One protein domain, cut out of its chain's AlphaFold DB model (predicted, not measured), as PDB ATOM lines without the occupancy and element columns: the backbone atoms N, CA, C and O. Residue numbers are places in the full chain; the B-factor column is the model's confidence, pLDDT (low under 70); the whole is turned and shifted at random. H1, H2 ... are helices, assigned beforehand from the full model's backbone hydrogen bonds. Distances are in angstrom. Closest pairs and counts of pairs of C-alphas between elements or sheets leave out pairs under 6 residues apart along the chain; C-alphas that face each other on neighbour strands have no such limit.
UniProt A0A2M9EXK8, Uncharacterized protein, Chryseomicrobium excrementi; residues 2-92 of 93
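Overview. This is residues 2 to 92 of the 93 residues of an uncharacterized protein of Chryseomicrobium excrementi (UniProt A0A2M9EXK8). Two long helices, H1 and H4, cross with the first half of H1 on the middle of H4, while short H2 and H3 fold back near the last part of H1 and lead into H4. Residues 36 to 42 and 84 to 92 stick out at opposite ends of this rod, 72 by 27 by 14 A. The printed part has 91 residues, 77 of them in four named helices in the order H1, H2, H3, H4, with no named strand; its class is all helix, and the whole is extended, with a radius of gyration of the C-alphas of 20.3 A.

Arrangement. H1, residues 2 to 32, touches H4, residues 61 to 90, through residues 3 to 15 and 68 to 80 alone; the closest C-alphas, of Ala 7 and Ala 72, are 5.0 A apart. They run opposite ways at a steep tilt of 53 degrees. H2, residues 40 to 50, is close to but not clearly touching H1, the closest C-alphas, of Met 30 and Leu 47, being 7.1 A apart. H3, residues 53 to 57, and H4 are apart. In H1, H2, H3 and H4 every O i to N i+4 pair is within hydrogen-bond range.

Along the chain. H1 begins at C-alpha 2 (28.828, -48.946, -33.932) and spans 44.4 A; H4 spans 43.2 A and ends at C-alpha 90 (12.704, -50.164, -46.825).

Size, cuts and confidence. The printed part has no cut and no long link. Residues 30, 32 to 58 and 90 to 92 have pLDDT under 70.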
ATOM      1  N   ARG A   2      28.349 -49.724 -32.766       85.69
ATOM      2  CA  ARG A   2      28.828 -48.946 -33.932       85.69
ATOM      3  C   ARG A   2      28.372 -47.476 -33.939       85.69
ATOM      4  O   ARG A   2      29.208 -46.599 -34.077       85.69
ATOM      5  N   ILE A   3      27.085 -47.216 -33.693       83.50
ATOM      6  CA  ILE A   3      26.513 -45.852 -33.656       83.50
ATOM      7  C   ILE A   3      27.172 -44.983 -32.577       83.50
ATOM      8  O   ILE A   3      27.520 -43.838 -32.840       83.50
ATOM      9  N   ILE A   4      27.387 -45.540 -31.383       82.25
ATOM     10  CA  ILE A   4      27.975 -44.818 -30.244       82.25
ATOM     11  C   ILE A   4      29.427 -44.431 -30.555       82.25
ATOM     12  O   ILE A   4      29.815 -43.287 -30.348       82.25
ATOM     13  N   ILE A   5      30.213 -45.361 -31.104       87.12
ATOM     14  CA  ILE A   5      31.614 -45.109 -31.477       87.12
ATOM     15  C   ILE A   5      31.693 -44.066 -32.598       87.12
ATOM     16  O   ILE A   5      32.482 -43.130 -32.506       87.12
ATOM     17  N   SER A   6      30.847 -44.181 -33.627       84.12
ATOM     18  CA  SER A   6      30.776 -43.192 -34.708       84.12
ATOM     19  C   SER A   6      30.386 -41.807 -34.194       84.12
ATOM     20  O   SER A   6      30.974 -40.819 -34.619       84.12
ATOM     21  N   ALA A   7      29.445 -41.722 -33.254       85.56
ATOM     22  CA  ALA A   7      29.026 -40.454 -32.672       85.56
ATOM     23  C   ALA A   7      30.127 -39.793 -31.828       85.56
ATOM     24  O   ALA A   7      30.327 -38.583 -31.927       85.56
ATOM     25  N   LEU A   8      30.881 -40.581 -31.054       89.69
ATOM     26  CA  LEU A   8      32.045 -40.093 -30.309       89.69
ATOM     27  C   LEU A   8      33.144 -39.588 -31.253       89.69
ATOM     28  O   LEU A   8      33.641 -38.482 -31.068       89.69
ATOM     29  N   LEU A   9      33.477 -40.348 -32.301       91.44
ATOM     30  CA  LEU A   9      34.474 -39.936 -33.294       91.44
ATOM     31  C   LEU A   9      34.052 -38.670 -34.049       91.44
ATOM     32  O   LEU A   9      34.865 -37.769 -34.228       91.44
ATOM     33  N   LEU A  10      32.786 -38.565 -34.457       90.19
ATOM     34  CA  LEU A  10      32.270 -37.366 -35.123       90.19
ATOM     35  C   LEU A  10      32.284 -36.151 -34.192       90.19
ATOM     36  O   LEU A  10      32.701 -35.074 -34.610       90.19
ATOM     37  N   SER A  11      31.892 -36.329 -32.927       89.88
ATOM     38  CA  SER A  11      31.993 -35.272 -31.916       89.88
ATOM     39  C   SER A  11      33.445 -34.829 -31.722       89.88
ATOM     40  O   SER A  11      33.720 -33.631 -31.659       89.88
ATOM     41  N   PHE A  12      34.391 -35.774 -31.701       89.31
ATOM     42  CA  PHE A  12      35.820 -35.484 -31.588       89.31
ATOM     43  C   PHE A  12      36.327 -34.660 -32.771       89.31
ATOM     44  O   PHE A  12      36.923 -33.605 -32.570       89.31
ATOM     45  N   VAL A  13      36.030 -35.092 -33.998       93.00
ATOM     46  CA  VAL A  13      36.414 -34.362 -35.213       93.00
ATOM     47  C   VAL A  13      35.815 -32.955 -35.217       93.00
ATOM     48  O   VAL A  13      36.528 -31.997 -35.504       93.00
ATOM     49  N   ALA A  14      34.542 -32.802 -34.841       90.31
ATOM     50  CA  ALA A  14      33.892 -31.496 -34.763       90.31
ATOM     51  C   ALA A  14      34.586 -30.558 -33.762       90.31
ATOM     52  O   ALA A  14      34.819 -29.393 -34.077       90.31
ATOM     53  N   HIS A  15      34.976 -31.065 -32.588       88.06
ATOM     54  CA  HIS A  15      35.708 -30.272 -31.598       88.06
ATOM     55  C   HIS A  15      37.111 -29.898 -32.088       88.06
ATOM     56  O   HIS A  15      37.509 -28.745 -31.947       88.06
ATOM     57  N   VAL A  16      37.847 -30.824 -32.713       88.62
ATOM     58  CA  VAL A  16      39.167 -30.528 -33.298       88.62
ATOM     59  C   VAL A  16      39.056 -29.442 -34.370       88.62
ATOM     60  O   VAL A  16      39.823 -28.482 -34.346       88.62
ATOM     61  N   LEU A  17      38.082 -29.547 -35.278       89.81
ATOM     62  CA  LEU A  17      37.848 -28.538 -36.315       89.81
ATOM     63  C   LEU A  17      37.444 -27.185 -35.727       89.81
ATOM     64  O   LEU A  17      37.923 -26.160 -36.201       89.81
ATOM     65  N   TYR A  18      36.613 -27.171 -34.684       85.81
ATOM     66  CA  TYR A  18      36.259 -25.947 -33.970       85.81
ATOM     67  C   TYR A  18      37.501 -25.264 -33.382       85.81
ATOM     68  O   TYR A  18      37.709 -24.073 -33.607       85.81
ATOM     69  N   PHE A  19      38.370 -26.019 -32.702       82.31
ATOM     70  CA  PHE A  19      39.623 -25.488 -32.163       82.31
ATOM     71  C   PHE A  19      40.546 -24.952 -33.259       82.31
ATOM     72  O   PHE A  19      41.054 -23.838 -33.137       82.31
ATOM     73  N   LEU A  20      40.729 -25.706 -34.344       85.81
ATOM     74  CA  LEU A  20      41.543 -25.272 -35.481       85.81
ATOM     75  C   LEU A  20      40.972 -24.013 -36.145       85.81
ATOM     76  O   LEU A  20      41.732 -23.112 -36.489       85.81
ATOM     77  N   GLY A  21      39.648 -23.922 -36.288       84.25
ATOM     78  CA  GLY A  21      38.965 -22.753 -36.837       84.25
ATOM     79  C   GLY A  21      39.153 -21.515 -35.964       84.25
ATOM     80  O   GLY A  21      39.558 -20.469 -36.466       84.25
ATOM     81  N   MET A  22      38.947 -21.649 -34.652       79.06
ATOM     82  CA  MET A  22      39.183 -20.568 -33.691       79.06
ATOM     83  C   MET A  22      40.641 -20.099 -33.729       79.06
ATOM     84  O   MET A  22      40.891 -18.897 -33.809       79.06
ATOM     85  N   MET A  23      41.608 -21.022 -33.747       78.88
ATOM     86  CA  MET A  23      43.028 -20.678 -33.884       78.88
ATOM     87  C   MET A  23      43.328 -19.972 -35.211       78.88
ATOM     88  O   MET A  23      44.039 -18.970 -35.218       78.88
ATOM     89  N   GLY A  24      42.775 -20.460 -36.324       80.75
ATOM     90  CA  GLY A  24      42.971 -19.872 -37.649       80.75
ATOM     91  C   GLY A  24      42.444 -18.442 -37.745       80.75
ATOM     92  O   GLY A  24      43.167 -17.560 -38.199       80.75
ATOM     93  N   ILE A  25      41.224 -18.193 -37.255       81.25
ATOM     94  CA  ILE A  25      40.628 -16.848 -37.202       81.25
ATOM     95  C   ILE A  25      41.471 -15.929 -36.314       81.25
ATOM     96  O   ILE A  25      41.791 -14.813 -36.708       81.25
ATOM     97  N   SER A  26      41.902 -16.419 -35.151       70.81
ATOM     98  CA  SER A  26      42.731 -15.644 -34.220       70.81
ATOM     99  C   SER A  26      44.064 -15.224 -34.848       70.81
ATOM    100  O   SER A  26      44.507 -14.091 -34.675       70.81
ATOM    101  N   LEU A  27      44.704 -16.130 -35.595       75.75
ATOM    102  CA  LEU A  27      45.928 -15.828 -36.339       75.75
ATOM    103  C   LEU A  27      45.660 -14.831 -37.468       75.75
ATOM    104  O   LEU A  27      46.435 -13.895 -37.646       75.75
ATOM    105  N   TRP A  28      44.562 -15.000 -38.206       78.06
ATOM    106  CA  TRP A  28      44.176 -14.093 -39.286       78.06
ATOM    107  C   TRP A  28      43.969 -12.654 -38.797       78.06
ATOM    108  O   TRP A  28      44.517 -11.719 -39.383       78.06
ATOM    109  N   GLU A  29      43.232 -12.477 -37.702       71.19
ATOM    110  CA  GLU A  29      43.017 -11.179 -37.053       71.19
ATOM    111  C   GLU A  29      44.341 -10.563 -36.588       71.19
ATOM    112  O   GLU A  29      44.603  -9.382 -36.817       71.19
ATOM    113  N   MET A  30      45.234 -11.376 -36.013       68.38
ATOM    114  CA  MET A  30      46.554 -10.920 -35.575       68.38
ATOM    115  C   MET A  30      47.426 -10.423 -36.739       68.38
ATOM    116  O   MET A  30      48.131  -9.429 -36.581       68.38
ATOM    117  N   PHE A  31      47.377 -11.079 -37.902       70.31
ATOM    118  CA  PHE A  31      48.121 -10.647 -39.093       70.31
ATOM    119  C   PHE A  31      47.482  -9.458 -39.818       70.31
ATOM    120  O   PHE A  31      48.192  -8.680 -40.451       70.31
ATOM    121  N   SER A  32      46.158  -9.316 -39.739       69.12
ATOM    122  CA  SER A  32      45.418  -8.223 -40.385       69.12
ATOM    123  C   SER A  32      45.511  -6.907 -39.605       69.12
ATOM    124  O   SER A  32      45.232  -5.836 -40.146       69.12
ATOM    125  N   TYR A  33      45.913  -6.969 -38.336       62.28
ATOM    126  CA  TYR A  33      46.052  -5.804 -37.476       62.28
ATOM    127  C   TYR A  33      47.366  -5.050 -37.749       62.28
ATOM    128  O   TYR A  33      48.455  -5.576 -37.527       62.28
ATOM    129  N   ILE A  34      47.278  -3.788 -38.190       59.78
ATOM    130  CA  ILE A  34      48.437  -2.893 -38.344       59.78
ATOM    131  C   ILE A  34      48.668  -2.167 -37.010       59.78
ATOM    132  O   ILE A  34      47.852  -1.323 -36.634       59.78
ATOM    133  N   PRO A  35      49.761  -2.447 -36.280       56.50
ATOM    134  CA  PRO A  35      50.016  -1.780 -35.016       56.50
ATOM    135  C   PRO A  35      50.414  -0.315 -35.233       56.50
ATOM    136  O   PRO A  35      51.394  -0.012 -35.916       56.50
ATOM    137  N   ALA A  36      49.684   0.611 -34.610       56.56
ATOM    138  CA  ALA A  36      50.173   1.971 -34.422       56.56
ATOM    139  C   ALA A  36      51.381   1.914 -33.471       56.56
ATOM    140  O   ALA A  36      51.269   1.407 -32.357       56.56
ATOM    141  N   ALA A  37      52.533   2.428 -33.914       54.72
ATOM    142  CA  ALA A  37      53.861   2.239 -33.312       54.72
ATOM    143  C   ALA A  37      54.034   2.674 -31.836       54.72
ATOM    144  O   ALA A  37      55.131   2.571 -31.295       54.72
ATOM    145  N   VAL A  38      52.987   3.170 -31.179       55.97
ATOM    146  CA  VAL A  38      53.053   3.775 -29.845       55.97
ATOM    147  C   VAL A  38      52.729   2.778 -28.725       55.97
ATOM    148  O   VAL A  38      53.129   3.025 -27.594       55.97
ATOM    149  N   ASP A  39      52.078   1.635 -28.997       59.03
ATOM    150  CA  ASP A  39      51.596   0.777 -27.899       59.03
ATOM    151  C   ASP A  39      51.531  -0.735 -28.225       59.03
ATOM    152  O   ASP A  39      50.542  -1.435 -27.998       59.03
ATOM    153  N   ASN A  40      52.621  -1.270 -28.786       58.91
ATOM    154  CA  ASN A  40      52.703  -2.669 -29.239       58.91
ATOM    155  C   ASN A  40      52.481  -3.705 -28.118       58.91
ATOM    156  O   ASN A  40      51.954  -4.788 -28.375       58.91
ATOM    157  N   PHE A  41      52.863  -3.398 -26.873       59.59
ATOM    158  CA  PHE A  41      52.757  -4.345 -25.758       59.59
ATOM    159  C   PHE A  41      51.330  -4.435 -25.198       59.59
ATOM    160  O   PHE A  41      50.846  -5.531 -24.909       59.59
ATOM    161  N   SER A  42      50.625  -3.302 -25.085       63.75
ATOM    162  CA  SER A  42      49.222  -3.277 -24.653       63.75
ATOM    163  C   SER A  42      48.316  -3.912 -25.712       63.75
ATOM    164  O   SER A  42      47.432  -4.696 -25.376       63.75
ATOM    165  N   THR A  43      48.622  -3.675 -26.989       63.50
ATOM    166  CA  THR A  43      47.907  -4.219 -28.146       63.50
ATOM    167  C   THR A  43      48.079  -5.732 -28.271       63.50
ATOM    168  O   THR A  43      47.092  -6.444 -28.427       63.50
ATOM    169  N   PHE A  44      49.300  -6.266 -28.129       62.97
ATOM    170  CA  PHE A  44      49.522  -7.719 -28.112       62.97
ATOM    171  C   PHE A  44      48.795  -8.386 -26.935       62.97
ATOM    172  O   PHE A  44      48.175  -9.443 -27.087       62.97
ATOM    173  N   ARG A  45      48.815  -7.750 -25.754       63.22
ATOM    174  CA  ARG A  45      48.087  -8.242 -24.578       63.22
ATOM    175  C   ARG A  45      46.577  -8.200 -24.795       63.22
ATOM    176  O   ARG A  45      45.904  -9.149 -24.415       63.22
ATOM    177  N   PHE A  46      46.050  -7.160 -25.435       64.44
ATOM    178  CA  PHE A  46      44.634  -7.022 -25.777       64.44
ATOM    179  C   PHE A  46      44.191  -8.042 -26.834       64.44
ATOM    180  O   PHE A  46      43.218  -8.755 -26.616       64.44
ATOM    181  N   LEU A  47      44.941  -8.205 -27.927       60.81
ATOM    182  CA  LEU A  47      44.636  -9.180 -28.980       60.81
ATOM    183  C   LEU A  47      44.682 -10.624 -28.455       60.81
ATOM    184  O   LEU A  47      43.773 -11.409 -28.717       60.81
ATOM    185  N   SER A  48      45.677 -10.964 -27.630       59.81
ATOM    186  CA  SER A  48      45.761 -12.292 -27.002       59.81
ATOM    187  C   SER A  48      44.657 -12.540 -25.965       59.81
ATOM    188  O   SER A  48      44.150 -13.660 -25.870       59.81
ATOM    189  N   THR A  49      44.217 -11.515 -25.225       60.34
ATOM    190  CA  THR A  49      43.144 -11.657 -24.222       60.34
ATOM    191  C   THR A  49      41.725 -11.471 -24.757       60.34
ATOM    192  O   THR A  49      40.801 -11.948 -24.110       60.34
ATOM    193  N   GLN A  50      41.502 -10.838 -25.909       58.47
ATOM    194  CA  GLN A  50      40.150 -10.660 -26.458       58.47
ATOM    195  C   GLN A  50      39.837 -11.535 -27.673       58.47
ATOM    196  O   GLN A  50      38.708 -12.005 -27.777       58.47
ATOM    197  N   PHE A  51      40.790 -11.779 -28.576       54.84
ATOM    198  CA  PHE A  51      40.446 -12.231 -29.934       54.84
ATOM    199  C   PHE A  51      40.623 -13.726 -30.197       54.84
ATOM    200  O   PHE A  51      40.231 -14.199 -31.257       54.84
ATOM    201  N   GLY A  52      41.147 -14.506 -29.248       50.41
ATOM    202  CA  GLY A  52      41.346 -15.931 -29.529       50.41
ATOM    203  C   GLY A  52      41.757 -16.805 -28.370       50.41
ATOM    204  O   GLY A  52      41.212 -17.890 -28.175       50.41
ATOM    205  N   PHE A  53      42.706 -16.337 -27.565       51.16
ATOM    206  CA  PHE A  53      43.299 -17.202 -26.556       51.16
ATOM    207  C   PHE A  53      42.527 -17.181 -25.241       51.16
ATOM    208  O   PHE A  53      42.347 -18.245 -24.675       51.16
ATOM    209  N   ALA A  54      41.968 -16.066 -24.763       49.84
ATOM    210  CA  ALA A  54      41.249 -16.087 -23.476       49.84
ATOM    211  C   ALA A  54      40.023 -17.014 -23.464       49.84
ATOM    212  O   ALA A  54      39.794 -17.718 -22.480       49.84
ATOM    213  N   GLY A  55      39.276 -17.056 -24.572       53.62
ATOM    214  CA  GLY A  55      38.117 -17.931 -24.724       53.62
ATOM    215  C   GLY A  55      38.472 -19.415 -24.785       53.62
ATOM    216  O   GLY A  55      37.615 -20.214 -24.451       53.62
ATOM    217  N   VAL A  56      39.707 -19.777 -25.164       57.06
ATOM    218  CA  VAL A  56      40.222 -21.159 -25.269       57.06
ATOM    219  C   VAL A  56      41.049 -21.566 -24.038       57.06
ATOM    220  O   VAL A  56      40.964 -22.698 -23.574       57.06
ATOM    221  N   VAL A  57      41.821 -20.636 -23.476       58.16
ATOM    222  CA  VAL A  57      42.770 -20.836 -22.367       58.16
ATOM    223  C   VAL A  57      42.060 -20.916 -21.011       58.16
ATOM    224  O   VAL A  57      42.567 -21.565 -20.101       58.16
ATOM    225  N   HIS A  58      40.866 -20.326 -20.876       60.12
ATOM    226  CA  HIS A  58      40.057 -20.397 -19.651       60.12
ATOM    227  C   HIS A  58      38.873 -21.373 -19.732       60.12
ATOM    228  O   HIS A  58      38.001 -21.352 -18.860       60.12
ATOM    229  N   ILE A  59      38.818 -22.249 -20.743       70.50
ATOM    230  CA  ILE A  59      37.758 -23.258 -20.804       70.50
ATOM    231  C   ILE A  59      38.007 -24.326 -19.739       70.50
ATOM    232  O   ILE A  59      39.020 -25.022 -19.746       70.50
ATOM    233  N   SER A  60      37.042 -24.491 -18.835       82.44
ATOM    234  CA  SER A  60      37.048 -25.584 -17.863       82.44
ATOM    235  C   SER A  60      37.034 -26.942 -18.570       82.44
ATOM    236  O   SER A  60      36.210 -27.180 -19.455       82.44
ATOM    237  N   ILE A  61      37.879 -27.872 -18.114       83.00
ATOM    238  CA  ILE A  61      37.888 -29.270 -18.582       83.00
ATOM    239  C   ILE A  61      36.484 -29.898 -18.511       83.00
ATOM    240  O   ILE A  61      36.088 -30.653 -19.394       83.00
ATOM    241  N   TRP A  62      35.692 -29.526 -17.501       86.00
ATOM    242  CA  TRP A  62      34.323 -30.009 -17.322       86.00
ATOM    243  C   TRP A  62      33.369 -29.483 -18.386       86.00
ATOM    244  O   TRP A  62      32.492 -30.217 -18.830       86.00
ATOM    245  N   PHE A  63      33.560 -28.236 -18.819       84.94
ATOM    246  CA  PHE A  63      32.778 -27.664 -19.908       84.94
ATOM    247  C   PHE A  63      33.085 -28.387 -21.222       84.94
ATOM    248  O   PHE A  63      32.156 -28.797 -21.907       84.94
ATOM    249  N   LEU A  64      34.365 -28.648 -21.515       83.44
ATOM    250  CA  LEU A  64      34.771 -29.414 -22.701       83.44
ATOM    251  C   LEU A  64      34.197 -30.827 -22.712       83.44
ATOM    252  O   LEU A  64      33.697 -31.280 -23.737       83.44
ATOM    253  N   LEU A  65      34.241 -31.525 -21.577       87.56
ATOM    254  CA  LEU A  65      33.654 -32.858 -21.472       87.56
ATOM    255  C   LEU A  65      32.130 -32.805 -21.644       87.56
ATOM    256  O   LEU A  65      31.573 -33.629 -22.366       87.56
ATOM    257  N   ALA A  66      31.458 -31.823 -21.038       90.56
ATOM    258  CA  ALA A  66      30.016 -31.654 -21.172       90.56
ATOM    259  C   ALA A  66      29.597 -31.375 -22.624       90.56
ATOM    260  O   ALA A  66      28.669 -32.017 -23.118       90.56
ATOM    261  N   THR A  67      30.292 -30.483 -23.340       90.00
ATOM    262  CA  THR A  67      29.999 -30.201 -24.756       90.00
ATOM    263  C   THR A  67      30.351 -31.380 -25.653       90.00
ATOM    264  O   THR A  67      29.589 -31.706 -26.562       90.00
ATOM    265  N   TYR A  68      31.452 -32.079 -25.368       88.69
ATOM    266  CA  TYR A  68      31.876 -33.263 -26.107       88.69
ATOM    267  C   TYR A  68      30.856 -34.399 -26.018       88.69
ATOM    268  O   TYR A  68      30.412 -34.921 -27.048       88.69
ATOM    269  N   PHE A  69      30.445 -34.765 -24.800       91.25
ATOM    270  CA  PHE A  69      29.451 -35.815 -24.591       91.25
ATOM    271  C   PHE A  69      28.049 -35.374 -25.007       91.25
ATOM    272  O   PHE A  69      27.314 -36.182 -25.571       91.25
ATOM    273  N   GLY A  70      27.688 -34.107 -24.797       91.44
ATOM    274  CA  GLY A  70      26.414 -33.553 -25.251       91.44
ATOM    275  C   GLY A  70      26.268 -33.625 -26.772       91.44
ATOM    276  O   GLY A  70      25.264 -34.126 -27.279       91.44
ATOM    277  N   LEU A  71      27.304 -33.216 -27.510       91.06
ATOM    278  CA  LEU A  71      27.318 -33.315 -28.966       91.06
ATOM    279  C   LEU A  71      27.330 -34.776 -29.434       91.06
ATOM    280  O   LEU A  71      26.589 -35.129 -30.350       91.06
ATOM    281  N   ALA A  72      28.104 -35.649 -28.783       91.00
ATOM    282  CA  ALA A  72      28.095 -37.077 -29.094       91.00
ATOM    283  C   ALA A  72      26.707 -37.705 -28.871       91.00
ATOM    284  O   ALA A  72      26.263 -38.508 -29.688       91.00
ATOM    285  N   ALA A  73      25.990 -37.317 -27.814       91.69
ATOM    286  CA  ALA A  73      24.632 -37.785 -27.553       91.69
ATOM    287  C   ALA A  73      23.646 -37.317 -28.636       91.69
ATOM    288  O   ALA A  73      22.850 -38.119 -29.123       91.69
ATOM    289  N   LEU A  74      23.742 -36.055 -29.072       92.44
ATOM    290  CA  LEU A  74      22.936 -35.525 -30.176       92.44
ATOM    291  C   LEU A  74      23.218 -36.253 -31.496       92.44
ATOM    292  O   LEU A  74      22.284 -36.653 -32.187       92.44
ATOM    293  N   ILE A  75      24.490 -36.482 -31.830       91.56
ATOM    294  CA  ILE A  75      24.870 -37.217 -33.045       91.56
ATOM    295  C   ILE A  75      24.376 -38.666 -32.972       91.56
ATOM    296  O   ILE A  75      23.841 -39.183 -33.951       91.56
ATOM    297  N   ALA A  76      24.509 -39.324 -31.819       88.88
ATOM    298  CA  ALA A  76      24.004 -40.680 -31.628       88.88
ATOM    299  C   ALA A  76      22.479 -40.745 -31.802       88.88
ATOM    300  O   ALA A  76      21.984 -41.662 -32.459       88.88
ATOM    301  N   LEU A  77      21.747 -39.760 -31.269       92.19
ATOM    302  CA  LEU A  77      20.301 -39.643 -31.438       92.19
ATOM    303  C   LEU A  77      19.924 -39.459 -32.914       92.19
ATOM    304  O   LEU A  77      19.047 -40.163 -33.409       92.19
ATOM    305  N   LEU A  78      20.611 -38.570 -33.633       91.25
ATOM    306  CA  LEU A  78      20.376 -38.346 -35.062       91.25
ATOM    307  C   LEU A  78      20.652 -39.602 -35.892       91.25
ATOM    308  O   LEU A  78      19.829 -39.978 -36.723       91.25
ATOM    309  N   LEU A  79      21.770 -40.287 -35.642       88.88
ATOM    310  CA  LEU A  79      22.112 -41.533 -36.332       88.88
ATOM    311  C   LEU A  79      21.096 -42.646 -36.051       88.88
ATOM    312  O   LEU A  79      20.769 -43.412 -36.954       88.88
ATOM    313  N   TYR A  80      20.582 -42.724 -34.822       89.38
ATOM    314  CA  TYR A  80      19.540 -43.679 -34.448       89.38
ATOM    315  C   TYR A  80      18.204 -43.387 -35.147       89.38
ATOM    316  O   TYR A  80      17.575 -44.288 -35.701       89.38
ATOM    317  N   LEU A  81      17.776 -42.121 -35.169       90.31
ATOM    318  CA  LEU A  81      16.563 -41.715 -35.883       90.31
ATOM    319  C   LEU A  81      16.697 -41.961 -37.388       90.31
ATOM    320  O   LEU A  81      15.765 -42.464 -38.013       90.31
ATOM    321  N   TYR A  82      17.867 -41.667 -37.955       88.38
ATOM    322  CA  TYR A  82      18.163 -41.899 -39.363       88.38
ATOM    323  C   TYR A  82      18.132 -43.388 -39.726       88.38
ATOM    324  O   TYR A  82      17.498 -43.758 -40.713       88.38
ATOM    325  N   SER A  83      18.739 -44.263 -38.913       86.25
ATOM    326  CA  SER A  83      18.673 -45.708 -39.167       86.25
ATOM    327  C   SER A  83      17.236 -46.217 -39.104       86.25
ATOM    328  O   SER A  83      16.817 -46.987 -39.963       86.25
ATOM    329  N   ARG A  84      16.452 -45.735 -38.132       86.06
ATOM    330  CA  ARG A  84      15.051 -46.134 -37.976       86.06
ATOM    331  C   ARG A  84      14.162 -45.637 -39.114       86.06
ATOM    332  O   ARG A  84      13.207 -46.316 -39.483       86.06
ATOM    333  N   TYR A  85      14.456 -44.459 -39.657       87.81
ATOM    334  CA  TYR A  85      13.761 -43.921 -40.821       87.81
ATOM    335  C   TYR A  85      14.008 -44.783 -42.063       87.81
ATOM    336  O   TYR A  85      13.042 -45.158 -42.724       87.81
ATOM    337  N   ILE A  86      15.268 -45.155 -42.325       84.38
ATOM    338  CA  ILE A  86      15.646 -46.014 -43.458       84.38
ATOM    339  C   ILE A  86      14.977 -47.385 -43.368       84.38
ATOM    340  O   ILE A  86      14.421 -47.843 -44.360       84.38
ATOM    341  N   GLU A  87      14.990 -48.024 -42.193       81.19
ATOM    342  CA  GLU A  87      14.305 -49.310 -41.988       81.19
ATOM    343  C   GLU A  87      12.824 -49.216 -42.376       81.19
ATOM    344  O   GLU A  87      12.321 -50.034 -43.138       81.19
ATOM    345  N   ARG A  88      12.137 -48.160 -41.927       75.56
ATOM    346  CA  ARG A  88      10.715 -47.962 -42.236       75.56
ATOM    347  C   ARG A  88      10.438 -47.698 -43.711       75.56
ATOM    348  O   ARG A  88       9.385 -48.095 -44.191       75.56
ATOM    349  N   THR A  89      11.337 -47.010 -44.415       73.50
ATOM    350  CA  THR A  89      11.179 -46.775 -45.861       73.50
ATOM    351  C   THR A  89      11.497 -48.025 -46.682       73.50
ATOM    352  O   THR A  89      10.902 -48.218 -47.740       73.50
ATOM    353  N   ALA A  90      12.398 -48.883 -46.199       69.06
ATOM    354  CA  ALA A  90      12.704 -50.164 -46.825       69.06
ATOM    355  C   ALA A  90      11.550 -51.171 -46.690       69.06
ATOM    356  O   ALA A  90      11.248 -51.848 -47.661       69.06
ATOM    357  N   ASP A  91      10.869 -51.215 -45.540       65.69
ATOM    358  CA  ASP A  91       9.715 -52.106 -45.313       65.69
ATOM    359  C   ASP A  91       8.439 -51.669 -46.067       65.69
ATOM    360  O   ASP A  91       7.478 -52.431 -46.162       65.69
ATOM    361  N   SER A  92       8.394 -50.426 -46.564       62.69
ATOM    362  CA  SER A  92       7.244 -49.872 -47.296       62.69
ATOM    363  C   SER A  92       7.315 -50.020 -48.823       62.69
ATOM    364  O   SER A  92       6.364 -49.618 -49.495       62.69
TER     365      SER A  92